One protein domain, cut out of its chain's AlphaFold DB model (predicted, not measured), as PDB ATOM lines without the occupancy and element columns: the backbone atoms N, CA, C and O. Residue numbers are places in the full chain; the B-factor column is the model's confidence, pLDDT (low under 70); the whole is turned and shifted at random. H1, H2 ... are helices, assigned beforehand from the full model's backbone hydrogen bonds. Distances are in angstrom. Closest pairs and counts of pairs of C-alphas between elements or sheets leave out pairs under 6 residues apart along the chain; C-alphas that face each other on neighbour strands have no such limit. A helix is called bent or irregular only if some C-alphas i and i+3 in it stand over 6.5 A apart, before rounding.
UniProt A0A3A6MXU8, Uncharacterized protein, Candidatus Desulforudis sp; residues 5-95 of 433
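Overview. This is residues 5 to 95 of the 433 residues of an uncharacterized protein of Candidatus Desulforudis sp (UniProt A0A3A6MXU8). A rounded cluster of short, mostly crossed helices is built round H5, which runs through the middle. H7, half of the hairpin H6 and H7, packs along H5; H2 crosses residues 60 to 64 of H5, H3 crosses residues 65 to 69, and H1 and H4 complete the cluster with looser contacts. The printed part has 91 residues with seven named helices, H1 to H7 in order, and no named strand: all helix. It is compact, with a radius of gyration of the C-alphas of 12.1 A, and spans 29 by 26 by 22 A.

Arrangement. Begin at H1, residues 5 to 12: it is close but not clearly touching H4, residues 43 to 51, closest at the C-alphas of Leu 8 and Val 49, 7.0 A. H2, residues 22 to 32, touches the hub H5, residues 58 to 69, closest at the C-alphas of Arg 22 and His 60, 5.1 A. H3, residues 36 to 41, is about perpendicular to H5 at 77 degrees, and the closest C-alphas, of Arg 41 and Val 69, are 5.1 A apart. H5 touches H7, residues 83 to 94, at a steep tilt of 43 degrees, the same way; the closest C-alphas, of Met 63 and Ala 88, are 4.8 A apart. H6, residues 71 to 77, forms a helical hairpin with H7, closest at the C-alphas of Ala 74 and Ala 89, 4.4 A. Every O i to N i+4 pair is within hydrogen-bond range in H1, H2, H3, H5, H6 and H7; in H4 it is 2 of 5, with 4 of 6 O i to N i+3 pairs.

Along the chain. Find C-alpha 5 at (-36.990, -13.817, 59.645), where H1 begins. H5 runs 16.4 A from C-alpha 58, and H7 runs 15.8 A to C-alpha 94 at (-33.762, -32.102, 34.203). H4 is irregular: C-alphas 44 and 47 are 7.1 A apart.

Size, cuts and confidence. The two C-alphas farthest apart, those of Lys 17 and Asp 72, are 32.7 A apart. The printed part has no cut and no long link, and no printed residue is under 70 in pLDDT.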
ATOM      1  N   GLU A   5     -37.420 -13.182  58.398       97.25
ATOM      2  CA  GLU A   5     -36.990 -13.817  59.645       97.25
ATOM      3  C   GLU A   5     -38.023 -14.821  60.169       97.25
ATOM      4  O   GLU A   5     -37.641 -15.898  60.619       97.25
ATOM      5  N   ASP A   6     -39.322 -14.541  60.019       96.19
ATOM      6  CA  ASP A   6     -40.375 -15.499  60.378       96.19
ATOM      7  C   ASP A   6     -40.246 -16.796  59.563       96.19
ATOM      8  O   ASP A   6     -40.382 -17.898  60.102       96.19
ATOM      9  N   LEU A   7     -39.928 -16.680  58.267       96.50
ATOM     10  CA  LEU A   7     -39.741 -17.828  57.377       96.50
ATOM     11  C   LEU A   7     -38.522 -18.647  57.793       96.50
ATOM     12  O   LEU A   7     -38.621 -19.866  57.951       96.50
ATOM     13  N   LEU A   8     -37.389 -17.981  58.027       97.00
ATOM     14  CA  LEU A   8     -36.163 -18.640  58.478       97.00
ATOM     15  C   LEU A   8     -36.377 -19.330  59.828       97.00
ATOM     16  O   LEU A   8     -35.902 -20.447  60.036       97.00
ATOM     17  N   GLN A   9     -37.144 -18.711  60.724       96.00
ATOM     18  CA  GLN A   9     -37.435 -19.264  62.036       96.00
ATOM     19  C   GLN A   9     -38.322 -20.513  61.964       96.00
ATOM     20  O   GLN A   9     -38.096 -21.453  62.726       96.00
ATOM     21  N   ILE A  10     -39.266 -20.589  61.017       95.00
ATOM     22  CA  ILE A  10     -40.024 -21.826  60.752       95.00
ATOM     23  C   ILE A  10     -39.091 -22.949  60.297       95.00
ATOM     24  O   ILE A  10     -39.230 -24.075  60.772       95.00
ATOM     25  N   VAL A  11     -38.137 -22.660  59.405       95.69
ATOM     26  CA  VAL A  11     -37.186 -23.670  58.913       95.69
ATOM     27  C   VAL A  11     -36.281 -24.168  60.044       95.69
ATOM     28  O   VAL A  11     -36.093 -25.379  60.184       95.69
ATOM     29  N   ARG A  12     -35.762 -23.261  60.883       95.00
ATOM     30  CA  ARG A  12     -34.891 -23.597  62.026       95.00
ATOM     31  C   ARG A  12     -35.626 -24.378  63.114       95.00
ATOM     32  O   ARG A  12     -35.099 -25.366  63.616       95.00
ATOM     33  N   ASN A  13     -36.846 -23.961  63.453       91.31
ATOM     34  CA  ASN A  13     -37.636 -24.548  64.543       91.31
ATOM     35  C   ASN A  13     -38.524 -25.709  64.096       91.31
ATOM     36  O   ASN A  13     -39.431 -26.120  64.825       91.31
ATOM     37  N   ARG A  14     -38.313 -26.215  62.883       85.25
ATOM     38  CA  ARG A  14     -39.118 -27.295  62.335       85.25
ATOM     39  C   ARG A  14     -39.049 -28.530  63.248       85.25
ATOM     40  O   ARG A  14     -37.972 -29.005  63.601       85.25
ATOM     41  N   ASP A  15     -40.224 -29.060  63.600       80.31
ATOM     42  CA  ASP A  15     -40.359 -30.248  64.449       80.31
ATOM     43  C   ASP A  15     -39.735 -31.472  63.761       80.31
ATOM     44  O   ASP A  15     -40.075 -31.822  62.627       80.31
ATOM     45  N   THR A  16     -38.820 -32.135  64.464       81.50
ATOM     46  CA  THR A  16     -38.042 -33.275  63.964       81.50
ATOM     47  C   THR A  16     -38.805 -34.601  64.002       81.50
ATOM     48  O   THR A  16     -38.331 -35.589  63.431       81.50
ATOM     49  N   LYS A  17     -39.989 -34.637  64.637       85.50
ATOM     50  CA  LYS A  17     -40.790 -35.859  64.819       85.50
ATOM     51  C   LYS A  17     -41.379 -36.434  63.530       85.50
ATOM     52  O   LYS A  17     -41.565 -37.643  63.453       85.50
ATOM     53  N   TYR A  18     -41.665 -35.606  62.527       85.88
ATOM     54  CA  TYR A  18     -42.370 -36.032  61.311       85.88
ATOM     55  C   TYR A  18     -41.652 -35.550  60.077       85.88
ATOM     56  O   TYR A  18     -41.415 -34.355  60.024       85.88
ATOM     57  N   ILE A  19     -41.416 -36.410  59.083       88.12
ATOM     58  CA  ILE A  19     -40.859 -36.014  57.781       88.12
ATOM     59  C   ILE A  19     -41.786 -35.009  57.081       88.12
ATOM     60  O   ILE A  19     -43.006 -35.195  57.045       88.12
ATOM     61  N   TRP A  20     -41.224 -33.916  56.564       90.25
ATOM     62  CA  TRP A  20     -41.954 -32.896  55.814       90.25
ATOM     63  C   TRP A  20     -41.618 -33.014  54.333       90.25
ATOM     64  O   TRP A  20     -40.568 -32.577  53.872       90.25
ATOM     65  N   PHE A  21     -42.552 -33.592  53.583       93.25
ATOM     66  CA  PHE A  21     -42.519 -33.579  52.125       93.25
ATOM     67  C   PHE A  21     -42.784 -32.168  51.579       93.25
ATOM     68  O   PHE A  21     -43.256 -31.283  52.299       93.25
ATOM     69  N   ARG A  22     -42.537 -31.976  50.276       92.69
ATOM     70  CA  ARG A  22     -42.712 -30.686  49.577       92.69
ATOM     71  C   ARG A  22     -44.071 -30.027  49.863       92.69
ATOM     72  O   ARG A  22     -44.126 -28.843  50.178       92.69
ATOM     73  N   SER A  23     -45.156 -30.804  49.816       93.00
ATOM     74  CA  SER A  23     -46.524 -30.323  50.068       93.00
ATOM     75  C   SER A  23     -46.714 -29.788  51.487       93.00
ATOM     76  O   SER A  23     -47.330 -28.743  51.676       93.00
ATOM     77  N   ARG A  24     -46.132 -30.460  52.485       94.00
ATOM     78  CA  ARG A  24     -46.242 -30.068  53.894       94.00
ATOM     79  C   ARG A  24     -45.437 -28.810  54.206       94.00
ATOM     80  O   ARG A  24     -45.904 -27.973  54.976       94.00
ATOM     81  N   TRP A  25     -44.261 -28.646  53.593       95.38
ATOM     82  CA  TRP A  25     -43.520 -27.382  53.653       95.38
ATOM     83  C   TRP A  25     -44.344 -26.227  53.076       95.38
ATOM     84  O   TRP A  25     -44.486 -25.198  53.734       95.38
ATOM     85  N   ALA A  26     -44.943 -26.423  51.898       96.31
ATOM     86  CA  ALA A  26     -45.764 -25.407  51.244       96.31
ATOM     87  C   ALA A  26     -46.990 -25.024  52.091       96.31
ATOM     88  O   ALA A  26     -47.232 -23.844  52.321       96.31
ATOM     89  N   GLU A  27     -47.722 -26.008  52.623       95.50
ATOM     90  CA  GLU A  27     -48.859 -25.782  53.526       95.50
ATOM     91  C   GLU A  27     -48.433 -25.024  54.790       95.50
ATOM     92  O   GLU A  27     -49.106 -24.085  55.233       95.50
ATOM     93  N   LYS A  28     -47.286 -25.396  55.373       95.62
ATOM     94  CA  LYS A  28     -46.788 -24.740  56.578       95.62
ATOM     95  C   LYS A  28     -46.414 -23.284  56.320       95.62
ATOM     96  O   LYS A  28     -46.782 -22.429  57.128       95.62
ATOM     97  N   PHE A  29     -45.703 -22.999  55.232       96.44
ATOM     98  CA  PHE A  29     -45.373 -21.627  54.861       96.44
ATOM     99  C   PHE A  29     -46.629 -20.829  54.534       96.44
ATOM    100  O   PHE A  29     -46.809 -19.764  55.107       96.44
ATOM    101  N   GLN A  30     -47.552 -21.376  53.745       96.81
ATOM    102  CA  GLN A  30     -48.785 -20.685  53.380       96.81
ATOM    103  C   GLN A  30     -49.656 -20.332  54.592       96.81
ATOM    104  O   GLN A  30     -50.188 -19.227  54.675       96.81
ATOM    105  N   SER A  31     -49.805 -21.259  55.542       96.12
ATOM    106  CA  SER A  31     -50.618 -21.046  56.747       96.12
ATOM    107  C   SER A  31     -49.973 -20.088  57.749       96.12
ATOM    108  O   SER A  31     -50.682 -19.362  58.442       96.12
ATOM    109  N   SER A  32     -48.642 -20.086  57.845       96.25
ATOM    110  CA  SER A  32     -47.921 -19.282  58.841       96.25
ATOM    111  C   SER A  32     -47.516 -17.909  58.295       96.25
ATOM    112  O   SER A  32     -47.429 -16.946  59.051       96.25
ATOM    113  N   ILE A  33     -47.256 -17.824  56.990       96.56
ATOM    114  CA  ILE A  33     -46.712 -16.665  56.283       96.56
ATOM    115  C   ILE A  33     -47.387 -16.556  54.899       96.56
ATOM    116  O   ILE A  33     -46.814 -16.953  53.882       96.56
ATOM    117  N   PRO A  34     -48.620 -16.027  54.821       95.88
ATOM    118  CA  PRO A  34     -49.290 -15.837  53.539       95.88
ATOM    119  C   PRO A  34     -48.461 -14.955  52.590       95.88
ATOM    120  O   PRO A  34     -48.058 -13.852  52.960       95.88
ATOM    121  N   GLY A  35     -48.213 -15.433  51.365       95.69
ATOM    122  CA  GLY A  35     -47.395 -14.726  50.370       95.69
ATOM    123  C   GLY A  35     -45.882 -14.907  50.536       95.69
ATOM    124  O   GLY A  35     -45.110 -14.113  49.995       95.69
ATOM    125  N   TRP A  36     -45.449 -15.932  51.275       97.31
ATOM    126  CA  TRP A  36     -44.042 -16.314  51.422       97.31
ATOM    127  C   TRP A  36     -43.322 -16.531  50.082       97.31
ATOM    128  O   TRP A  36     -42.108 -16.351  50.011       97.31
ATOM    129  N   GLU A  37     -44.047 -16.868  49.010       97.31
ATOM    130  CA  GLU A  37     -43.486 -17.026  47.667       97.31
ATOM    131  C   GLU A  37     -42.798 -15.744  47.190       97.31
ATOM    132  O   GLU A  37     -41.755 -15.809  46.543       97.31
ATOM    133  N   ASN A  38     -43.338 -14.573  47.547       96.94
ATOM    134  CA  ASN A  38     -42.731 -13.289  47.202       96.94
ATOM    135  C   ASN A  38     -41.407 -13.076  47.941       96.94
ATOM    136  O   ASN A  38     -40.474 -12.529  47.363       96.94
ATOM    137  N   LEU A  39     -41.304 -13.549  49.190       97.31
ATOM    138  CA  LEU A  39     -40.065 -13.454  49.964       97.31
ATOM    139  C   LEU A  39     -38.952 -14.292  49.338       97.31
ATOM    140  O   LEU A  39     -37.820 -13.830  49.252       97.31
ATOM    141  N   VAL A  40     -39.261 -15.517  48.908       96.94
ATOM    142  CA  VAL A  40     -38.247 -16.409  48.323       96.94
ATOM    143  C   VAL A  40     -37.926 -16.059  46.869       96.94
ATOM    144  O   VAL A  40     -36.846 -16.392  46.399       96.94
ATOM    145  N   ARG A  41     -38.829 -15.375  46.155       97.00
ATOM    146  CA  ARG A  41     -38.575 -14.855  44.798       97.00
ATOM    147  C   ARG A  41     -37.682 -13.620  44.778       97.00
ATOM    148  O   ARG A  41     -37.038 -13.374  43.767       97.00
ATOM    149  N   ASP A  42     -37.646 -12.863  45.865       97.38
ATOM    150  CA  ASP A  42     -36.760 -11.715  46.003       97.38
ATOM    151  C   ASP A  42     -35.300 -12.179  46.163       97.38
ATOM    152  O   ASP A  42     -34.939 -12.838  47.145       97.38
ATOM    153  N   SER A  43     -34.460 -11.847  45.179       97.31
ATOM    154  CA  SER A  43     -33.069 -12.297  45.120       97.31
ATOM    155  C   SER A  43     -32.197 -11.742  46.245       97.31
ATOM    156  O   SER A  43     -31.197 -12.371  46.595       97.31
ATOM    157  N   GLU A  44     -32.587 -10.620  46.857       97.62
ATOM    158  CA  GLU A  44     -31.884 -10.060  48.020       97.62
ATOM    159  C   GLU A  44     -31.998 -10.973  49.253       97.62
ATOM    160  O   GLU A  44     -31.136 -10.961  50.133       97.62
ATOM    161  N   ASN A  45     -33.019 -11.836  49.296       97.69
ATOM    162  CA  ASN A  45     -33.243 -12.759  50.407       97.69
ATOM    163  C   ASN A  45     -32.500 -14.095  50.245       97.69
ATOM    164  O   ASN A  45     -32.347 -14.835  51.222       97.69
ATOM    165  N   TRP A  46     -32.015 -14.428  49.043       97.06
ATOM    166  CA  TRP A  46     -31.403 -15.735  48.769       97.06
ATOM    167  C   TRP A  46     -30.198 -16.057  49.650       97.06
ATOM    168  O   TRP A  46     -30.172 -17.171  50.167       97.06
ATOM    169  N   PRO A  47     -29.252 -15.137  49.933       96.75
ATOM    170  CA  PRO A  47     -28.142 -15.445  50.832       96.75
ATOM    171  C   PRO A  47     -28.601 -15.929  52.214       96.75
ATOM    172  O   PRO A  47     -27.960 -16.788  52.816       96.75
ATOM    173  N   ALA A  48     -29.719 -15.416  52.731       96.81
ATOM    174  CA  ALA A  48     -30.256 -15.861  54.014       96.81
ATOM    175  C   ALA A  48     -30.989 -17.210  53.896       96.81
ATOM    176  O   ALA A  48     -30.800 -18.089  54.740       96.81
ATOM    177  N   VAL A  49     -31.776 -17.397  52.830       95.75
ATOM    178  CA  VAL A  49     -32.499 -18.649  52.541       95.75
ATOM    179  C   VAL A  49     -31.533 -19.814  52.276       95.75
ATOM    180  O   VAL A  49     -31.766 -20.932  52.723       95.75
ATOM    181  N   GLU A  50     -30.413 -19.565  51.603       94.88
ATOM    182  CA  GLU A  50     -29.397 -20.572  51.266       94.88
ATOM    183  C   GLU A  50     -28.661 -21.124  52.486       94.88
ATOM    184  O   GLU A  50     -28.222 -22.277  52.486       94.88
ATOM    185  N   ASN A  51     -28.522 -20.298  53.521       94.50
ATOM    186  CA  ASN A  51     -27.768 -20.626  54.722       94.50
ATOM    187  C   ASN A  51     -28.628 -21.261  55.821       94.50
ATOM    188  O   ASN A  51     -28.082 -21.736  56.820       94.50
ATOM    189  N   VAL A  52     -29.957 -21.307  55.662       94.31
ATOM    190  CA  VAL A  52     -30.837 -21.965  56.629       94.31
ATOM    191  C   VAL A  52     -31.066 -23.426  56.247       94.31
ATOM    192  O   VAL A  52     -31.489 -23.745  55.139       94.31
ATOM    193  N   ARG A  53     -30.786 -24.335  57.186       95.00
ATOM    194  CA  ARG A  53     -30.976 -25.776  56.993       95.00
ATOM    195  C   ARG A  53     -31.877 -26.342  58.085       95.00
ATOM    196  O   ARG A  53     -31.557 -26.169  59.263       95.00
ATOM    197  N   PRO A  54     -32.980 -27.022  57.734       93.25
ATOM    198  CA  PRO A  54     -33.738 -27.780  58.707       93.25
ATOM    199  C   PRO A  54     -32.923 -29.013  59.144       93.25
ATOM    200  O   PRO A  54     -32.118 -29.527  58.366       93.25
ATOM    201  N   PRO A  55     -33.150 -29.556  60.353       88.06
ATOM    202  CA  PRO A  55     -32.429 -30.744  60.826       88.06
ATOM    203  C   PRO A  55     -32.665 -32.016  59.991       88.06
ATOM    204  O   PRO A  55     -31.905 -32.976  60.102       88.06
ATOM    205  N   ARG A  56     -33.756 -32.059  59.215       89.31
ATOM    206  CA  ARG A  56     -34.184 -33.172  58.353       89.31
ATOM    207  C   ARG A  56     -34.877 -32.619  57.104       89.31
ATOM    208  O   ARG A  56     -35.343 -31.478  57.132       89.31
ATOM    209  N   ASP A  57     -35.012 -33.444  56.068       91.12
ATOM    210  CA  ASP A  57     -35.797 -33.192  54.839       91.12
ATOM    211  C   ASP A  57     -35.438 -31.894  54.111       91.12
ATOM    212  O   ASP A  57     -36.297 -31.165  53.598       91.12
ATOM    213  N   PHE A  58     -34.152 -31.558  54.144       95.75
ATOM    214  CA  PHE A  58     -33.650 -30.360  53.497       95.75
ATOM    215  C   PHE A  58     -33.776 -30.449  51.973       95.75
ATOM    216  O   PHE A  58     -34.111 -29.459  51.332       95.75
ATOM    217  N   ASP A  59     -33.636 -31.649  51.411       95.31
ATOM    218  CA  ASP A  59     -33.899 -31.963  50.008       95.31
ATOM    219  C   ASP A  59     -35.323 -31.558  49.580       95.31
ATOM    220  O   ASP A  59     -35.506 -30.879  48.569       95.31
ATOM    221  N   HIS A  60     -36.346 -31.890  50.376       95.31
ATOM    222  CA  HIS A  60     -37.735 -31.514  50.101       95.31
ATOM    223  C   HIS A  60     -37.967 -30.005  50.165       95.31
ATOM    224  O   HIS A  60     -38.723 -29.477  49.342       95.31
ATOM    225  N   LEU A  61     -37.309 -29.307  51.094       96.81
ATOM    226  CA  LEU A  61     -37.348 -27.848  51.148       96.81
ATOM    227  C   LEU A  61     -36.667 -27.232  49.918       96.81
ATOM    228  O   LEU A  61     -37.258 -26.373  49.270       96.81
ATOM    229  N   CYS A  62     -35.469 -27.696  49.552       97.94
ATOM    230  CA  CYS A  62     -34.751 -27.218  48.372       97.94
ATOM    231  C   CYS A  62     -35.572 -27.410  47.093       97.94
ATOM    232  O   CYS A  62     -35.695 -26.478  46.299       97.94
ATOM    233  N   MET A  63     -36.197 -28.577  46.917       96.69
ATOM    234  CA  MET A  63     -37.067 -28.842  45.769       96.69
ATOM    235  C   MET A  63     -38.265 -27.886  45.712       96.69
ATOM    236  O   MET A  63     -38.580 -27.384  44.636       96.69
ATOM    237  N   LEU A  64     -38.903 -27.593  46.852       97.31
ATOM    238  CA  LEU A  64     -39.992 -26.615  46.922       97.31
ATOM    239  C   LEU A  64     -39.514 -25.198  46.567       97.31
ATOM    240  O   LEU A  64     -40.195 -24.486  45.832       97.31
ATOM    241  N   LEU A  65     -38.360 -24.777  47.089       97.94
ATOM    242  CA  LEU A  65     -37.822 -23.439  46.840       97.94
ATOM    243  C   LEU A  65     -37.503 -23.239  45.355       97.94
ATOM    244  O   LEU A  65     -37.955 -22.256  44.768       97.94
ATOM    245  N   VAL A  66     -36.820 -24.198  44.722       97.69
ATOM    246  CA  VAL A  66     -36.556 -24.147  43.275       97.69
ATOM    247  C   VAL A  66     -37.863 -24.155  42.477       97.69
ATOM    248  O   VAL A  66     -37.991 -23.404  41.518       97.69
ATOM    249  N   GLU A  67     -38.873 -24.924  42.894       96.75
ATOM    250  CA  GLU A  67     -40.187 -24.935  42.238       96.75
ATOM    251  C   GLU A  67     -40.888 -23.566  42.276       96.75
ATOM    252  O   GLU A  67     -41.503 -23.167  41.286       96.75
ATOM    253  N   LYS A  68     -40.814 -22.831  43.395       96.88
ATOM    254  CA  LYS A  68     -41.507 -21.536  43.537       96.88
ATOM    255  C   LYS A  68     -40.749 -20.358  42.941       96.88
ATOM    256  O   LYS A  68     -41.401 -19.420  42.463       96.88
ATOM    257  N   VAL A  69     -39.418 -20.399  42.979       97.44
ATOM    258  CA  VAL A  69     -38.559 -19.338  42.433       97.44
ATOM    259  C   VAL A  69     -38.303 -19.544  40.941       97.44
ATOM    260  O   VAL A  69     -38.406 -18.596  40.172       97.44
ATOM    261  N   GLY A  70     -38.068 -20.781  40.509       96.88
ATOM    262  CA  GLY A  70     -37.865 -21.143  39.111       96.88
ATOM    263  C   GLY A  70     -36.399 -21.111  38.677       96.88
ATOM    264  O   GLY A  70     -35.494 -21.467  39.438       96.88
ATOM    265  N   VAL A  71     -36.177 -20.717  37.419       97.44
ATOM    266  CA  VAL A  71     -34.887 -20.857  36.727       97.44
ATOM    267  C   VAL A  71     -33.743 -20.132  37.429       97.44
ATOM    268  O   VAL A  71     -32.661 -20.702  37.526       97.44
ATOM    269  N   ASP A  72     -33.972 -18.934  37.967       97.50
ATOM    270  CA  ASP A  72     -32.880 -18.122  38.513       97.50
ATOM    271  C   ASP A  72     -32.216 -18.804  39.718       97.50
ATOM    272  O   ASP A  72     -30.987 -18.889  39.808       97.50
ATOM    273  N   LEU A  73     -33.029 -19.385  40.607       97.62
ATOM    274  CA  LEU A  73     -32.525 -20.151  41.744       97.62
ATOM    275  C   LEU A  73     -31.934 -21.492  41.299       97.62
ATOM    276  O   LEU A  73     -30.904 -21.906  41.825       97.62
ATOM    277  N   ALA A  74     -32.537 -22.157  40.307       97.69
ATOM    278  CA  ALA A  74     -32.005 -23.407  39.769       97.69
ATOM    279  C   ALA A  74     -30.599 -23.219  39.168       97.69
ATOM    280  O   ALA A  74     -29.688 -23.988  39.471       97.69
ATOM    281  N   VAL A  75     -30.395 -22.173  38.362       97.81
ATOM    282  CA  VAL A  75     -29.092 -21.824  37.771       97.81
ATOM    283  C   VAL A  75     -28.076 -21.526  38.867       97.81
ATOM    284  O   VAL A  75     -26.958 -22.040  38.828       97.81
ATOM    285  N   ARG A  76     -28.472 -20.752  39.880       97.12
ATOM    286  CA  ARG A  76     -27.609 -20.420  41.015       97.12
ATOM    287  C   ARG A  76     -27.193 -21.652  41.823       97.12
ATOM    288  O   ARG A  76     -26.038 -21.754  42.228       97.12
ATOM    289  N   TRP A  77     -28.110 -22.591  42.056       98.12
ATOM    290  CA  TRP A  77     -27.860 -23.775  42.885       98.12
ATOM    291  C   TRP A  77     -27.242 -24.954  42.146       98.12
ATOM    292  O   TRP A  77     -26.747 -25.872  42.793       98.12
ATOM    293  N   PHE A  78     -27.203 -24.938  40.817       97.94
ATOM    294  CA  PHE A  78     -26.707 -26.055  40.011       97.94
ATOM    295  C   PHE A  78     -25.285 -26.527  40.386       97.94
ATOM    296  O   PHE A  78     -24.995 -27.732  40.391       97.94
ATOM    297  N   THR A  79     -24.401 -25.577  40.708       96.31
ATOM    298  CA  THR A  79     -23.016 -25.813  41.153       96.31
ATOM    299  C   THR A  79     -22.830 -25.600  42.656       96.31
ATOM    300  O   THR A  79     -21.698 -25.450  43.116       96.31
ATOM    301  N   SER A  80     -23.916 -25.580  43.439       97.00
ATOM    302  CA  SER A  80     -23.820 -25.427  44.891       97.00
ATOM    303  C   SER A  80     -22.965 -26.544  45.498       97.00
ATOM    304  O   SER A  80     -23.090 -27.714  45.138       97.00
ATOM    305  N   ASN A  81     -22.129 -26.185  46.475       96.88
ATOM    306  CA  ASN A  81     -21.388 -27.151  47.297       96.88
ATOM    307  C   ASN A  81     -22.300 -27.892  48.292       96.88
ATOM    308  O   ASN A  81     -21.844 -28.754  49.040       96.88
ATOM    309  N   VAL A  82     -23.579 -27.519  48.346       96.94
ATOM    310  CA  VAL A  82     -24.603 -28.154  49.166       96.94
ATOM    311  C   VAL A  82     -25.350 -29.159  48.300       96.94
ATOM    312  O   VAL A  82     -26.101 -28.768  47.405       96.94
ATOM    313  N   THR A  83     -25.133 -30.449  48.560       96.62
ATOM    314  CA  THR A  83     -25.647 -31.551  47.735       96.62
ATOM    315  C   THR A  83     -27.146 -31.438  47.474       96.62
ATOM    316  O   THR A  83     -27.559 -31.498  46.321       96.62
ATOM    317  N   GLU A  84     -27.955 -31.180  48.501       97.25
ATOM    318  CA  GLU A  84     -29.416 -31.101  48.394       97.25
ATOM    319  C   GLU A  84     -29.883 -29.941  47.498       97.25
ATOM    320  O   GLU A  84     -30.848 -30.080  46.744       97.25
ATOM    321  N   GLN A  85     -29.180 -28.802  47.535       97.81
ATOM    322  CA  GLN A  85     -29.464 -27.658  46.659       97.81
ATOM    323  C   GLN A  85     -29.115 -27.989  45.205       97.81
ATOM    324  O   GLN A  85     -29.925 -27.753  44.307       97.81
ATOM    325  N   ALA A  86     -27.931 -28.569  44.980       97.75
ATOM    326  CA  ALA A  86     -27.478 -28.961  43.650       97.75
ATOM    327  C   ALA A  86     -28.378 -30.041  43.034       97.75
ATOM    328  O   ALA A  86     -28.739 -29.949  41.862       97.75
ATOM    329  N   GLU A  87     -28.790 -31.040  43.813       96.50
ATOM    330  CA  GLU A  87     -29.721 -32.081  43.374       96.50
ATOM    331  C   GLU A  87     -31.111 -31.521  43.068       96.50
ATOM    332  O   GLU A  87     -31.671 -31.853  42.023       96.50
ATOM    333  N   ALA A  88     -31.648 -30.630  43.909       97.00
ATOM    334  CA  ALA A  88     -32.926 -29.972  43.647       97.00
ATOM    335  C   ALA A  88     -32.891 -29.156  42.344       97.00
ATOM    336  O   ALA A  88     -33.791 -29.284  41.511       97.00
ATOM    337  N   ALA A  89     -31.829 -28.375  42.131       98.06
ATOM    338  CA  ALA A  89     -31.621 -27.608  40.907       98.06
ATOM    339  C   ALA A  89     -31.518 -28.504  39.665       98.06
ATOM    340  O   ALA A  89     -32.227 -28.289  38.681       98.06
ATOM    341  N   ARG A  90     -30.680 -29.547  39.720       97.56
ATOM    342  CA  ARG A  90     -30.495 -30.505  38.619       97.56
ATOM    343  C   ARG A  90     -31.759 -31.304  38.328       97.56
ATOM    344  O   ARG A  90     -32.077 -31.537  37.167       97.56
ATOM    345  N   SER A  91     -32.509 -31.697  39.357       95.50
ATOM    346  CA  SER A  91     -33.797 -32.372  39.189       95.50
ATOM    347  C   SER A  91     -34.832 -31.456  38.540       95.50
ATOM    348  O   SER A  91     -35.599 -31.924  37.700       95.50
ATOM    349  N   TRP A  92     -34.876 -30.175  38.921       97.31
ATOM    350  CA  TRP A  92     -35.820 -29.216  38.348       97.31
ATOM    351  C   TRP A  92     -35.484 -28.899  36.888       97.31
ATOM    352  O   TRP A  92     -36.376 -28.957  36.043       97.31
ATOM    353  N   LEU A  93     -34.207 -28.643  36.580       97.62
ATOM    354  CA  LEU A  93     -33.727 -28.392  35.214       97.62
ATOM    355  C   LEU A  93     -33.799 -29.641  34.328       97.62
ATOM    356  O   LEU A  93     -34.038 -29.533  33.129       97.62
ATOM    357  N   GLY A  94     -33.621 -30.830  34.906       95.38
ATOM    358  CA  GLY A  94     -33.762 -32.102  34.203       95.38
ATOM    359  C   GLY A  94     -35.199 -32.397  33.767       95.38
ATOM    360  O   GLY A  94     -35.398 -33.175  32.837       95.38
ATOM    361  N   ASN A  95     -36.207 -31.769  34.380       95.62
ATOM    362  CA  ASN A  95     -37.580 -31.888  33.915       95.62
ATOM    363  C   ASN A  95     -37.826 -30.962  32.715       95.62
ATOM    364  O   ASN A  95     -37.996 -29.755  32.867       95.62
TER     365      ASN A  95